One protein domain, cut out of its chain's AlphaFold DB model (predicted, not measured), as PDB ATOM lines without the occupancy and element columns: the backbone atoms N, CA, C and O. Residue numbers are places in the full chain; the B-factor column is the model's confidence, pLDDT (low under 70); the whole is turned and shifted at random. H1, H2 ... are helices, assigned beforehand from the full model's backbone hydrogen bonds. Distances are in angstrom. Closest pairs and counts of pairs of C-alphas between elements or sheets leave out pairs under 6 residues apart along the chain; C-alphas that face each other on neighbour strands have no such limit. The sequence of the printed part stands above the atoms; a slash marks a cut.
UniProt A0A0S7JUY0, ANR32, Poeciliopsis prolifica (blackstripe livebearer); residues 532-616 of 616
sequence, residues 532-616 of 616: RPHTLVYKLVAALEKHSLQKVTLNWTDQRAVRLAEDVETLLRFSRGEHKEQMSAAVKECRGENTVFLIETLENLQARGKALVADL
ATOM      1  N   ARG A 532     176.928 177.518 251.842       57.00
ATOM      2  CA  ARG A 532     177.123 176.422 252.817       57.00
ATOM      3  C   ARG A 532     178.500 175.714 252.755       57.00
ATOM      4  O   ARG A 532     179.160 175.662 253.791       57.00
ATOM      5  N   PRO A 533     179.033 175.270 251.595       50.50
ATOM      6  CA  PRO A 533     180.222 174.394 251.550       50.50
ATOM      7  C   PRO A 533     181.585 175.097 251.735       50.50
ATOM      8  O   PRO A 533     182.629 174.444 251.745       50.50
ATOM      9  N   HIS A 534     181.625 176.426 251.878       52.50
ATOM     10  CA  HIS A 534     182.882 177.182 252.018       52.50
ATOM     11  C   HIS A 534     183.170 177.688 253.432       52.50
ATOM     12  O   HIS A 534     184.246 178.246 253.671       52.50
ATOM     13  N   THR A 535     182.258 177.475 254.381       71.75
ATOM     14  CA  THR A 535     182.475 177.894 255.767       71.75
ATOM     15  C   THR A 535     183.447 176.948 256.484       71.75
ATOM     16  O   THR A 535     183.547 175.758 256.179       71.75
ATOM     17  N   LEU A 536     184.210 177.496 257.436       76.62
ATOM     18  CA  LEU A 536     185.247 176.768 258.179       76.62
ATOM     19  C   LEU A 536     184.690 175.519 258.888       76.62
ATOM     20  O   LEU A 536     185.380 174.510 258.976       76.62
ATOM     21  N   VAL A 537     183.430 175.572 259.327       78.81
ATOM     22  CA  VAL A 537     182.737 174.456 259.986       78.81
ATOM     23  C   VAL A 537     182.622 173.253 259.069       78.81
ATOM     24  O   VAL A 537     183.064 172.184 259.453       78.81
ATOM     25  N   TYR A 538     182.116 173.404 257.846       79.62
ATOM     26  CA  TYR A 538     181.951 172.263 256.937       79.62
ATOM     27  C   TYR A 538     183.297 171.639 256.552       79.62
ATOM     28  O   TYR A 538     183.415 170.418 256.474       79.62
ATOM     29  N   LYS A 539     184.347 172.459 256.400       83.50
ATOM     30  CA  LYS A 539     185.717 171.956 256.194       83.50
ATOM     31  C   LYS A 539     186.219 171.156 257.399       83.50
ATOM     32  O   LYS A 539     186.852 170.120 257.212       83.50
ATOM     33  N   LEU A 540     185.933 171.626 258.615       86.69
ATOM     34  CA  LEU A 540     186.243 170.913 259.854       86.69
ATOM     35  C   LEU A 540     185.462 169.603 259.961       86.69
ATOM     36  O   LEU A 540     186.073 168.585 260.267       86.69
ATOM     37  N   VAL A 541     184.159 169.601 259.662       86.44
ATOM     38  CA  VAL A 541     183.331 168.386 259.682       86.44
ATOM     39  C   VAL A 541     183.901 167.358 258.699       86.44
ATOM     40  O   VAL A 541     184.234 166.251 259.112       86.44
ATOM     41  N   ALA A 542     184.142 167.740 257.439       85.75
ATOM     42  CA  ALA A 542     184.711 166.845 256.426       85.75
ATOM     43  C   ALA A 542     186.093 166.280 256.816       85.75
ATOM     44  O   ALA A 542     186.425 165.142 256.478       85.75
ATOM     45  N   ALA A 543     186.918 167.073 257.510       88.19
ATOM     46  CA  ALA A 543     188.216 166.629 258.009       88.19
ATOM     47  C   ALA A 543     188.079 165.663 259.198       88.19
ATOM     48  O   ALA A 543     188.760 164.640 259.224       88.19
ATOM     49  N   LEU A 544     187.188 165.960 260.148       89.44
ATOM     50  CA  LEU A 544     186.948 165.165 261.359       89.44
ATOM     51  C   LEU A 544     186.201 163.851 261.082       89.44
ATOM     52  O   LEU A 544     186.310 162.910 261.863       89.44
ATOM     53  N   GLU A 545     185.490 163.735 259.957       87.50
ATOM     54  CA  GLU A 545     184.961 162.442 259.502       87.50
ATOM     55  C   GLU A 545     186.056 161.487 259.010       87.50
ATOM     56  O   GLU A 545     185.910 160.270 259.108       87.50
ATOM     57  N   LYS A 546     187.168 162.026 258.492       88.31
ATOM     58  CA  LYS A 546     188.265 161.240 257.899       88.31
ATOM     59  C   LYS A 546     189.462 161.072 258.832       88.31
ATOM     60  O   LYS A 546     190.280 160.167 258.634       88.31
ATOM     61  N   HIS A 547     189.623 161.957 259.808       91.12
ATOM     62  CA  HIS A 547     190.801 162.048 260.664       91.12
ATOM     63  C   HIS A 547     190.410 162.336 262.117       91.12
ATOM     64  O   HIS A 547     189.416 163.001 262.380       91.12
ATOM     65  N   SER A 548     191.219 161.867 263.070       89.31
ATOM     66  CA  SER A 548     191.016 162.182 264.488       89.31
ATOM     67  C   SER A 548     191.256 163.666 264.774       89.31
ATOM     68  O   SER A 548     192.082 164.303 264.112       89.31
ATOM     69  N   LEU A 549     190.602 164.204 265.812       88.06
ATOM     70  CA  LEU A 549     190.794 165.588 266.261       88.06
ATOM     71  C   LEU A 549     192.278 165.935 266.438       88.06
ATOM     72  O   LEU A 549     192.732 166.934 265.892       88.06
ATOM     73  N   GLN A 550     193.044 165.072 267.115       88.81
ATOM     74  CA  GLN A 550     194.485 165.257 267.353       88.81
ATOM     75  C   GLN A 550     195.287 165.449 266.059       88.81
ATOM     76  O   GLN A 550     196.265 166.190 266.033       88.81
ATOM     77  N   LYS A 551     194.880 164.778 264.975       89.69
ATOM     78  CA  LYS A 551     195.531 164.895 263.670       89.69
ATOM     79  C   LYS A 551     195.115 166.175 262.946       89.69
ATOM     80  O   LYS A 551     195.940 166.766 262.257       89.69
ATOM     81  N   VAL A 552     193.859 166.600 263.095       88.12
ATOM     82  CA  VAL A 552     193.328 167.832 262.486       88.12
ATOM     83  C   VAL A 552     193.921 169.080 263.140       88.12
ATOM     84  O   VAL A 552     194.277 170.021 262.435       88.12
ATOM     85  N   THR A 553     194.071 169.077 264.464       89.50
ATOM     86  CA  THR A 553     194.593 170.214 265.240       89.50
ATOM     87  C   THR A 553     196.112 170.179 265.430       89.50
ATOM     88  O   THR A 553     196.670 171.015 266.144       89.50
ATOM     89  N   LEU A 554     196.806 169.238 264.780       88.00
ATOM     90  CA  LEU A 554     198.256 169.112 264.859       88.00
ATOM     91  C   LEU A 554     198.923 170.432 264.428       88.00
ATOM     92  O   LEU A 554     198.685 170.931 263.328       88.00
ATOM     93  N   ASN A 555     199.775 170.985 265.294       86.69
ATOM     94  CA  ASN A 555     200.475 172.272 265.130       86.69
ATOM     95  C   ASN A 555     199.598 173.537 265.193       86.69
ATOM     96  O   ASN A 555     200.061 174.618 264.823       86.69
ATOM     97  N   TRP A 556     198.350 173.452 265.660       87.81
ATOM     98  CA  TRP A 556     197.520 174.643 265.852       87.81
ATOM     99  C   TRP A 556     197.913 175.371 267.137       87.81
ATOM    100  O   TRP A 556     197.883 174.800 268.223       87.81
ATOM    101  N   THR A 557     198.257 176.653 267.018       84.25
ATOM    102  CA  THR A 557     198.640 177.495 268.163       84.25
ATOM    103  C   THR A 557     197.495 178.373 268.674       84.25
ATOM    104  O   THR A 557     197.536 178.814 269.821       84.25
ATOM    105  N   ASP A 558     196.465 178.636 267.857       81.62
ATOM    106  CA  ASP A 558     195.285 179.402 268.283       81.62
ATOM    107  C   ASP A 558     194.301 178.494 269.038       81.62
ATOM    108  O   ASP A 558     193.600 177.667 268.452       81.62
ATOM    109  N   GLN A 559     194.214 178.696 270.353       80.75
ATOM    110  CA  GLN A 559     193.315 177.968 271.252       80.75
ATOM    111  C   GLN A 559     191.832 178.099 270.874       80.75
ATOM    112  O   GLN A 559     191.043 177.204 271.169       80.75
ATOM    113  N   ARG A 560     191.419 179.182 270.201       78.69
ATOM    114  CA  ARG A 560     190.035 179.332 269.723       78.69
ATOM    115  C   ARG A 560     189.748 178.409 268.552       78.69
ATOM    116  O   ARG A 560     188.664 177.841 268.485       78.69
ATOM    117  N   ALA A 561     190.714 178.250 267.647       82.06
ATOM    118  CA  ALA A 561     190.586 177.326 266.529       82.06
ATOM    119  C   ALA A 561     190.529 175.880 267.037       82.06
ATOM    120  O   ALA A 561     189.663 175.120 266.609       82.06
ATOM    121  N   VAL A 562     191.386 175.530 268.006       85.62
ATOM    122  CA  VAL A 562     191.362 174.209 268.658       85.62
ATOM    123  C   VAL A 562     190.008 173.953 269.323       85.62
ATOM    124  O   VAL A 562     189.393 172.931 269.036       85.62
ATOM    125  N   ARG A 563     189.487 174.904 270.115       85.94
ATOM    126  CA  ARG A 563     188.153 174.764 270.725       85.94
ATOM    127  C   ARG A 563     187.035 174.615 269.702       85.94
ATOM    128  O   ARG A 563     186.160 173.783 269.885       85.94
ATOM    129  N   LEU A 564     187.072 175.374 268.608       85.44
ATOM    130  CA  LEU A 564     186.070 175.235 267.553       85.44
ATOM    131  C   LEU A 564     186.099 173.830 266.931       85.44
ATOM    132  O   LEU A 564     185.046 173.266 266.648       85.44
ATOM    133  N   ALA A 565     187.285 173.244 266.739       87.38
ATOM    134  CA  ALA A 565     187.407 171.866 266.271       87.38
ATOM    135  C   ALA A 565     186.869 170.853 267.301       87.38
ATOM    136  O   ALA A 565     186.172 169.917 266.912       87.38
ATOM    137  N   GLU A 566     187.124 171.058 268.598       88.50
ATOM    138  CA  GLU A 566     186.560 170.242 269.688       88.50
ATOM    139  C   GLU A 566     185.027 170.323 269.750       88.50
ATOM    140  O   GLU A 566     184.352 169.306 269.931       88.50
ATOM    141  N   ASP A 567     184.459 171.515 269.572       89.38
ATOM    142  CA  ASP A 567     183.012 171.718 269.551       89.38
ATOM    143  C   ASP A 567     182.373 171.018 268.344       89.38
ATOM    144  O   ASP A 567     181.340 170.362 268.486       89.38
ATOM    145  N   VAL A 568     183.004 171.096 267.164       88.00
ATOM    146  CA  VAL A 568     182.550 170.383 265.957       88.00
ATOM    147  C   VAL A 568     182.652 168.866 266.135       88.00
ATOM    148  O   VAL A 568     181.722 168.148 265.771       88.00
ATOM    149  N   GLU A 569     183.731 168.357 266.730       89.12
ATOM    150  CA  GLU A 569     183.838 166.930 267.047       89.12
ATOM    151  C   GLU A 569     182.723 166.498 268.010       89.12
ATOM    152  O   GLU A 569     182.058 165.486 267.788       89.12
ATOM    153  N   THR A 570     182.466 167.295 269.049       88.62
ATOM    154  CA  THR A 570     181.401 167.020 270.022       88.62
ATOM    155  C   THR A 570     180.028 166.990 269.342       88.62
ATOM    156  O   THR A 570     179.237 166.082 269.597       88.62
ATOM    157  N   LEU A 571     179.751 167.910 268.414       86.88
ATOM    158  CA  LEU A 571     178.530 167.900 267.601       86.88
ATOM    159  C   LEU A 571     178.379 166.639 266.740       86.88
ATOM    160  O   LEU A 571     177.268 166.121 266.603       86.88
ATOM    161  N   LEU A 572     179.471 166.137 266.158       85.81
ATOM    162  CA  LEU A 572     179.451 164.900 265.370       85.81
ATOM    163  C   LEU A 572     179.136 163.683 266.246       85.81
ATOM    164  O   LEU A 572     178.347 162.824 265.863       85.81
ATOM    165  N   ARG A 573     179.677 163.633 267.464       85.56
ATOM    166  CA  ARG A 573     179.302 162.607 268.453       85.56
ATOM    167  C   ARG A 573     177.826 162.723 268.850       85.56
ATOM    168  O   ARG A 573     177.123 161.719 268.989       85.56
ATOM    169  N   PHE A 574     177.306 163.950 268.951       83.12
ATOM    170  CA  PHE A 574     175.877 164.202 269.154       83.12
ATOM    171  C   PHE A 574     175.012 163.655 268.018       83.12
ATOM    172  O   PHE A 574     173.999 163.005 268.295       83.12
ATOM    173  N   SER A 575     175.406 163.867 266.757       81.56
ATOM    174  CA  SER A 575     174.645 163.386 265.596       81.56
ATOM    175  C   SER A 575     174.514 161.856 265.590       81.56
ATOM    176  O   SER A 575     173.431 161.345 265.291       81.56
ATOM    177  N   ARG A 576     175.554 161.150 266.055       83.62
ATOM    178  CA  ARG A 576     175.611 159.686 266.235       83.62
ATOM    179  C   ARG A 576     174.848 159.162 267.457       83.62
ATOM    180  O   ARG A 576     174.578 157.971 267.541       83.62
ATOM    181  N   GLY A 577     174.446 160.041 268.376       78.12
ATOM    182  CA  GLY A 577     173.670 159.679 269.567       78.12
ATOM    183  C   GLY A 577     174.499 159.284 270.792       78.12
ATOM    184  O   GLY A 577     173.911 158.861 271.783       78.12
ATOM    185  N   GLU A 578     175.820 159.476 270.768       76.06
ATOM    186  CA  GLU A 578     176.747 159.072 271.845       76.06
ATOM    187  C   GLU A 578     176.464 159.795 273.183       76.06
ATOM    188  O   GLU A 578     176.679 159.250 274.262       76.06
ATOM    189  N   HIS A 579     175.876 160.995 273.143       72.94
ATOM    190  CA  HIS A 579     175.465 161.752 274.337       72.94
ATOM    191  C   HIS A 579     174.413 161.030 275.194       72.94
ATOM    192  O   HIS A 579     174.315 161.281 276.397       72.94
ATOM    193  N   LYS A 580     173.633 160.109 274.606       74.06
ATOM    194  CA  LYS A 580     172.630 159.333 275.345       74.06
ATOM    195  C   LYS A 580     173.270 158.418 276.382       74.06
ATOM    196  O   LYS A 580     172.605 158.095 277.359       74.06
ATOM    197  N   GLU A 581     174.523 158.011 276.212       70.50
ATOM    198  CA  GLU A 581     175.232 157.183 277.195       70.50
ATOM    199  C   GLU A 581     175.663 157.993 278.423       70.50
ATOM    200  O   GLU A 581     175.674 157.472 279.533       70.50
ATOM    201  N   GLN A 582     175.936 159.286 278.243       73.62
ATOM    202  CA  GLN A 582     176.383 160.181 279.315       73.62
ATOM    203  C   GLN A 582     175.230 160.735 280.165       73.62
ATOM    204  O   GLN A 582     175.444 161.203 281.282       73.62
ATOM    205  N   MET A 583     173.998 160.680 279.653       78.31
ATOM    206  CA  MET A 583     172.803 161.083 280.392       78.31
ATOM    207  C   MET A 583     172.376 159.993 281.385       78.31
ATOM    208  O   MET A 583     172.062 158.862 280.991       78.31
ATOM    209  N   SER A 584     172.287 160.354 282.666       79.75
ATOM    210  CA  SER A 584     171.764 159.462 283.704       79.75
ATOM    211  C   SER A 584     170.280 159.131 283.473       79.75
ATOM    212  O   SER A 584     169.545 159.894 282.839       79.75
ATOM    213  N   ALA A 585     169.817 157.994 284.006       76.12
ATOM    214  CA  ALA A 585     168.400 157.613 283.945       76.12
ATOM    215  C   ALA A 585     167.495 158.678 284.593       76.12
ATOM    216  O   ALA A 585     166.455 159.019 284.036       76.12
ATOM    217  N   ALA A 586     167.957 159.287 285.692       76.50
ATOM    218  CA  ALA A 586     167.263 160.372 286.380       76.50
ATOM    219  C   ALA A 586     166.968 161.570 285.461       76.50
ATOM    220  O   ALA A 586     165.862 162.097 285.493       76.50
ATOM    221  N   VAL A 587     167.921 161.978 284.614       82.75
ATOM    222  CA  VAL A 587     167.711 163.082 283.661       82.75
ATOM    223  C   VAL A 587     166.776 162.655 282.526       82.75
ATOM    224  O   VAL A 587     165.924 163.434 282.124       82.75
ATOM    225  N   LYS A 588     166.894 161.419 282.021       82.94
ATOM    226  CA  LYS A 588     166.074 160.919 280.898       82.94
ATOM    227  C   LYS A 588     164.595 160.746 281.243       82.94
ATOM    228  O   LYS A 588     163.745 160.915 280.374       82.94
ATOM    229  N   GLU A 589     164.296 160.339 282.472       80.75
ATOM    230  CA  GLU A 589     162.938 159.982 282.898       80.75
ATOM    231  C   GLU A 589     162.215 161.131 283.616       80.75
ATOM    232  O   GLU A 589     160.984 161.126 283.704       80.75
ATOM    233  N   CYS A 590     162.957 162.129 284.107       83.50
ATOM    234  CA  CYS A 590     162.383 163.303 284.752       83.50
ATOM    235  C   CYS A 590     161.543 164.120 283.760       83.50
ATOM    236  O   CYS A 590     162.000 164.492 282.681       83.50
ATOM    237  N   ARG A 591     160.305 164.437 284.157       84.38
ATOM    238  CA  ARG A 591     159.378 165.289 283.391       84.38
ATOM    239  C   ARG A 591     159.205 166.686 283.989       84.38
ATOM    240  O   ARG A 591     158.179 167.318 283.761       84.38
ATOM    241  N   GLY A 592     160.166 167.141 284.790       87.62
ATOM    242  CA  GLY A 592     160.180 168.516 285.283       87.62
ATOM    243  C   GLY A 592     160.443 169.510 284.150       87.62
ATOM    244  O   GLY A 592     161.096 169.175 283.161       87.62
ATOM    245  N   GLU A 593     159.896 170.718 284.275       91.06
ATOM    246  CA  GLU A 593     159.890 171.737 283.217       91.06
ATOM    247  C   GLU A 593     161.305 172.085 282.733       91.06
ATOM    248  O   GLU A 593     161.560 172.131 281.529       91.06
ATOM    249  N   ASN A 594     162.254 172.260 283.656       93.25
ATOM    250  CA  ASN A 594     163.628 172.618 283.310       93.25
ATOM    251  C   ASN A 594     164.402 171.432 282.734       93.25
ATOM    252  O   ASN A 594     165.255 171.611 281.866       93.25
ATOM    253  N   THR A 595     164.118 170.215 283.204       93.12
ATOM    254  CA  THR A 595     164.714 169.001 282.632       93.12
ATOM    255  C   THR A 595     164.219 168.770 281.206       93.12
ATOM    256  O   THR A 595     165.028 168.472 280.330       93.12
ATOM    257  N   VAL A 596     162.931 169.006 280.933       92.81
ATOM    258  CA  VAL A 596     162.383 168.982 279.567       92.81
ATOM    259  C   VAL A 596     163.054 170.045 278.694       92.81
ATOM    260  O   VAL A 596     163.543 169.711 277.618       92.81
ATOM    261  N   PHE A 597     163.186 171.284 279.179       93.75
ATOM    262  CA  PHE A 597     163.897 172.353 278.465       93.75
ATOM    263  C   PHE A 597     165.351 171.977 278.117       93.75
ATOM    264  O   PHE A 597     165.811 172.217 276.994       93.75
ATOM    265  N   LEU A 598     166.084 171.356 279.048       94.69
ATOM    266  CA  LEU A 598     167.437 170.862 278.784       94.69
ATOM    267  C   LEU A 598     167.432 169.785 277.690       94.69
ATOM    268  O   LEU A 598     168.241 169.861 276.764       94.69
ATOM    269  N   ILE A 599     166.533 168.799 277.779       91.94
ATOM    270  CA  ILE A 599     166.430 167.717 276.789       91.94
ATOM    271  C   ILE A 599     166.135 168.294 275.402       91.94
ATOM    272  O   ILE A 599     166.868 167.990 274.464       91.94
ATOM    273  N   GLU A 600     165.150 169.183 275.273       91.62
ATOM    274  CA  GLU A 600     164.821 169.845 274.003       91.62
ATOM    275  C   GLU A 600     166.013 170.636 273.440       91.62
ATOM    276  O   GLU A 600     166.285 170.610 272.236       91.62
ATOM    277  N   THR A 601     166.779 171.304 274.307       90.44
ATOM    278  CA  THR A 601     167.992 172.036 273.912       90.44
ATOM    279  C   THR A 601     169.065 171.090 273.357       90.44
ATOM    280  O   THR A 601     169.687 171.382 272.328       90.44
ATOM    281  N   LEU A 602     169.267 169.928 273.988       90.50
ATOM    282  CA  LEU A 602     170.206 168.896 273.534       90.50
ATOM    283  C   LEU A 602     169.732 168.200 272.247       90.50
ATOM    284  O   LEU A 602     170.544 167.925 271.362       90.50
ATOM    285  N   GLU A 603     168.431 167.957 272.101       89.44
ATOM    286  CA  GLU A 603     167.838 167.407 270.879       89.44
ATOM    287  C   GLU A 603     167.969 168.379 269.700       89.44
ATOM    288  O   GLU A 603     168.319 167.965 268.592       89.44
ATOM    289  N   ASN A 604     167.793 169.685 269.934       87.50
ATOM    290  CA  ASN A 604     168.063 170.716 268.931       87.50
ATOM    291  C   ASN A 604     169.540 170.686 268.505       87.50
ATOM    292  O   ASN A 604     169.844 170.700 267.311       87.50
ATOM    293  N   LEU A 605     170.465 170.567 269.464       85.62
ATOM    294  CA  LEU A 605     171.897 170.420 269.188       85.62
ATOM    295  C   LEU A 605     172.187 169.165 268.342       85.62
ATOM    296  O   LEU A 605     172.929 169.242 267.360       85.62
ATOM    297  N   GLN A 606     171.550 168.030 268.658       87.38
ATOM    298  CA  GLN A 606     171.649 166.802 267.866       87.38
ATOM    299  C   GLN A 606     171.116 166.990 266.438       87.38
ATOM    300  O   GLN A 606     171.763 166.552 265.483       87.38
ATOM    301  N   ALA A 607     169.951 167.622 266.272       85.56
ATOM    302  CA  ALA A 607     169.357 167.875 264.961       85.56
ATOM    303  C   ALA A 607     170.277 168.740 264.085       85.56
ATOM    304  O   ALA A 607     170.473 168.434 262.907       85.56
ATOM    305  N   ARG A 608     170.923 169.756 264.671       80.62
ATOM    306  CA  ARG A 608     171.932 170.576 263.980       80.62
ATOM    307  C   ARG A 608     173.154 169.763 263.563       80.62
ATOM    308  O   ARG A 608     173.599 169.889 262.428       80.62
ATOM    309  N   GLY A 609     173.666 168.901 264.445       82.19
ATOM    310  CA  GLY A 609     174.768 167.993 264.112       82.19
ATOM    311  C   GLY A 609     174.427 167.064 262.942       82.19
ATOM    312  O   GLY A 609     175.245 166.875 262.048       82.19
ATOM    313  N   LYS A 610     173.200 166.525 262.898       85.06
ATOM    314  CA  LYS A 610     172.721 165.696 261.776       85.06
ATOM    315  C   LYS A 610     172.613 166.485 260.471       85.06
ATOM    316  O   LYS A 610     173.008 165.966 259.434       85.06
ATOM    317  N   ALA A 611     172.121 167.724 260.519       82.69
ATOM    318  CA  ALA A 611     172.040 168.587 259.341       82.69
ATOM    319  C   ALA A 611     173.429 168.902 258.756       82.69
ATOM    320  O   ALA A 611     173.596 168.876 257.543       82.69
ATOM    321  N   LEU A 612     174.436 169.129 259.610       77.81
ATOM    322  CA  LEU A 612     175.817 169.363 259.171       77.81
ATOM    323  C   LEU A 612     176.423 168.160 258.436       77.81
ATOM    324  O   LEU A 612     177.168 168.359 257.486       77.81
ATOM    325  N   VAL A 613     176.105 166.937 258.871       79.75
ATOM    326  CA  VAL A 613     176.558 165.699 258.213       79.75
ATOM    327  C   VAL A 613     175.782 165.433 256.923       79.75
ATOM    328  O   VAL A 613     176.363 164.982 255.951       79.75
ATOM    329  N   ALA A 614     174.476 165.707 256.896       78.19
ATOM    330  CA  ALA A 614     173.641 165.468 255.715       78.19
ATOM    331  C   ALA A 614     173.938 166.422 254.542       78.19
ATOM    332  O   ALA A 614     173.666 166.077 253.396       78.19
ATOM    333  N   ASP A 615     174.454 167.616 254.838       68.75
ATOM    334  CA  ASP A 615     174.839 168.630 253.848       68.75
ATOM    335  C   ASP A 615     176.283 168.429 253.301       68.75
ATOM    336  O   ASP A 615     176.712 169.218 252.450       68.75
ATOM    337  N   LEU A 616     177.041 167.433 253.795       67.31
ATOM    338  CA  LEU A 616     178.344 166.996 253.254       67.31
ATOM    339  C   LEU A 616     178.172 165.988 252.114       67.31
ATOM    340  O   LEU A 616     178.984 166.074 251.161       67.31
TER     341      LEU A 616
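What this domain is: This is residues 532 to 616 of the 616 residues of the protein "ANR32" of Poeciliopsis prolifica (blackstripe livebearer) (UniProt A0A0S7JUY0). Look first for the long straight helix H6, which makes one arm of a loose, elongated model; its residues 605 to 613 pack on the end of a second long helix, H3, and the two make an open corner. H1 crosses H3 at this end of the model, with short H2 beside them, while the chain passes from H3 through short H4 and H5 to the far end of H6 and then folds back along it. You will find 85 printed residues with six named helices, in the order H1 to H6, and no named strand: the class is all helix. The whole is loose, with a radius of gyration of the C-alphas of 14.9 A, and spans 44 by 25 by 20 A.

How they stand to each other: Start at H6, residues 593 to 614, the longest helix. It touches H3, residues 559 to 576, about perpendicular at 84 degrees; look at the closest C-alphas, those of Ser 575 and Gly 609, 4.8 A apart. H3 touches H6 with residues 571 to 575 alone, and H6 touches H3 with residues 605 to 613 alone. H3 is the hub, touching three other helices. It touches H1, residues 536 to 546, at a steep tilt of 60 degrees, the same way, with the C-alphas of Leu 540 and Ala 565 closest at 6.6 A; H3 does so with residues 565 to 572 alone. H6 only just touches H1, about perpendicular at 78 degrees, with 3 pairs of C-alphas within 8 A, the closest being those of Tyr 538 and Leu 612 at 7.1 A; H6 does so with residues 612 to 613 alone. The packing of these helices is mostly crossed, with no shallow tilt among the three pairs. H2, residues 549 to 552, only just touches H3, with 3 pairs of C-alphas within 8 A, those of Leu 549 and Glu 569 closest at 7.1 A. H5, residues 585 to 589, is close to H6 but not clearly touching: the C-alphas of Val 587 and Thr 595, the closest, are 6.7 A apart. H4, residues 579 to 582, is apart from H6 and from H5. In the backbone, every O i to N i+4 pair is within hydrogen-bond range in H3, H5 and H6, and 6 of 7 are in H1; H2 and H4 are too short for such a pair.

Where its parts are: Find C-alpha 593 at (159.890, 171.737, 283.217); from there H6 runs 31.4 A to C-alpha 614 at (173.641, 165.468, 255.715). H3 begins at C-alpha 559, (193.315, 177.968, 271.252), and is 25.9 A long. H1 is 15.8 A long; H2, H4 and H5 are short, at 5.1, 5.3 and 6.0 A.

The domain as a whole: The two C-alphas farthest apart, those of Asn 555 and Arg 591, are 45.5 A apart. The printed part has no cut and no long link; residue 616 is the chain's last. Look also at residues 555 to 560, of which 559 to 560 belong to H3: this stretch stands free. The mean pLDDT of the printed part is 83.2, and it is under 70 in residues 532 to 534 and 615 to 616.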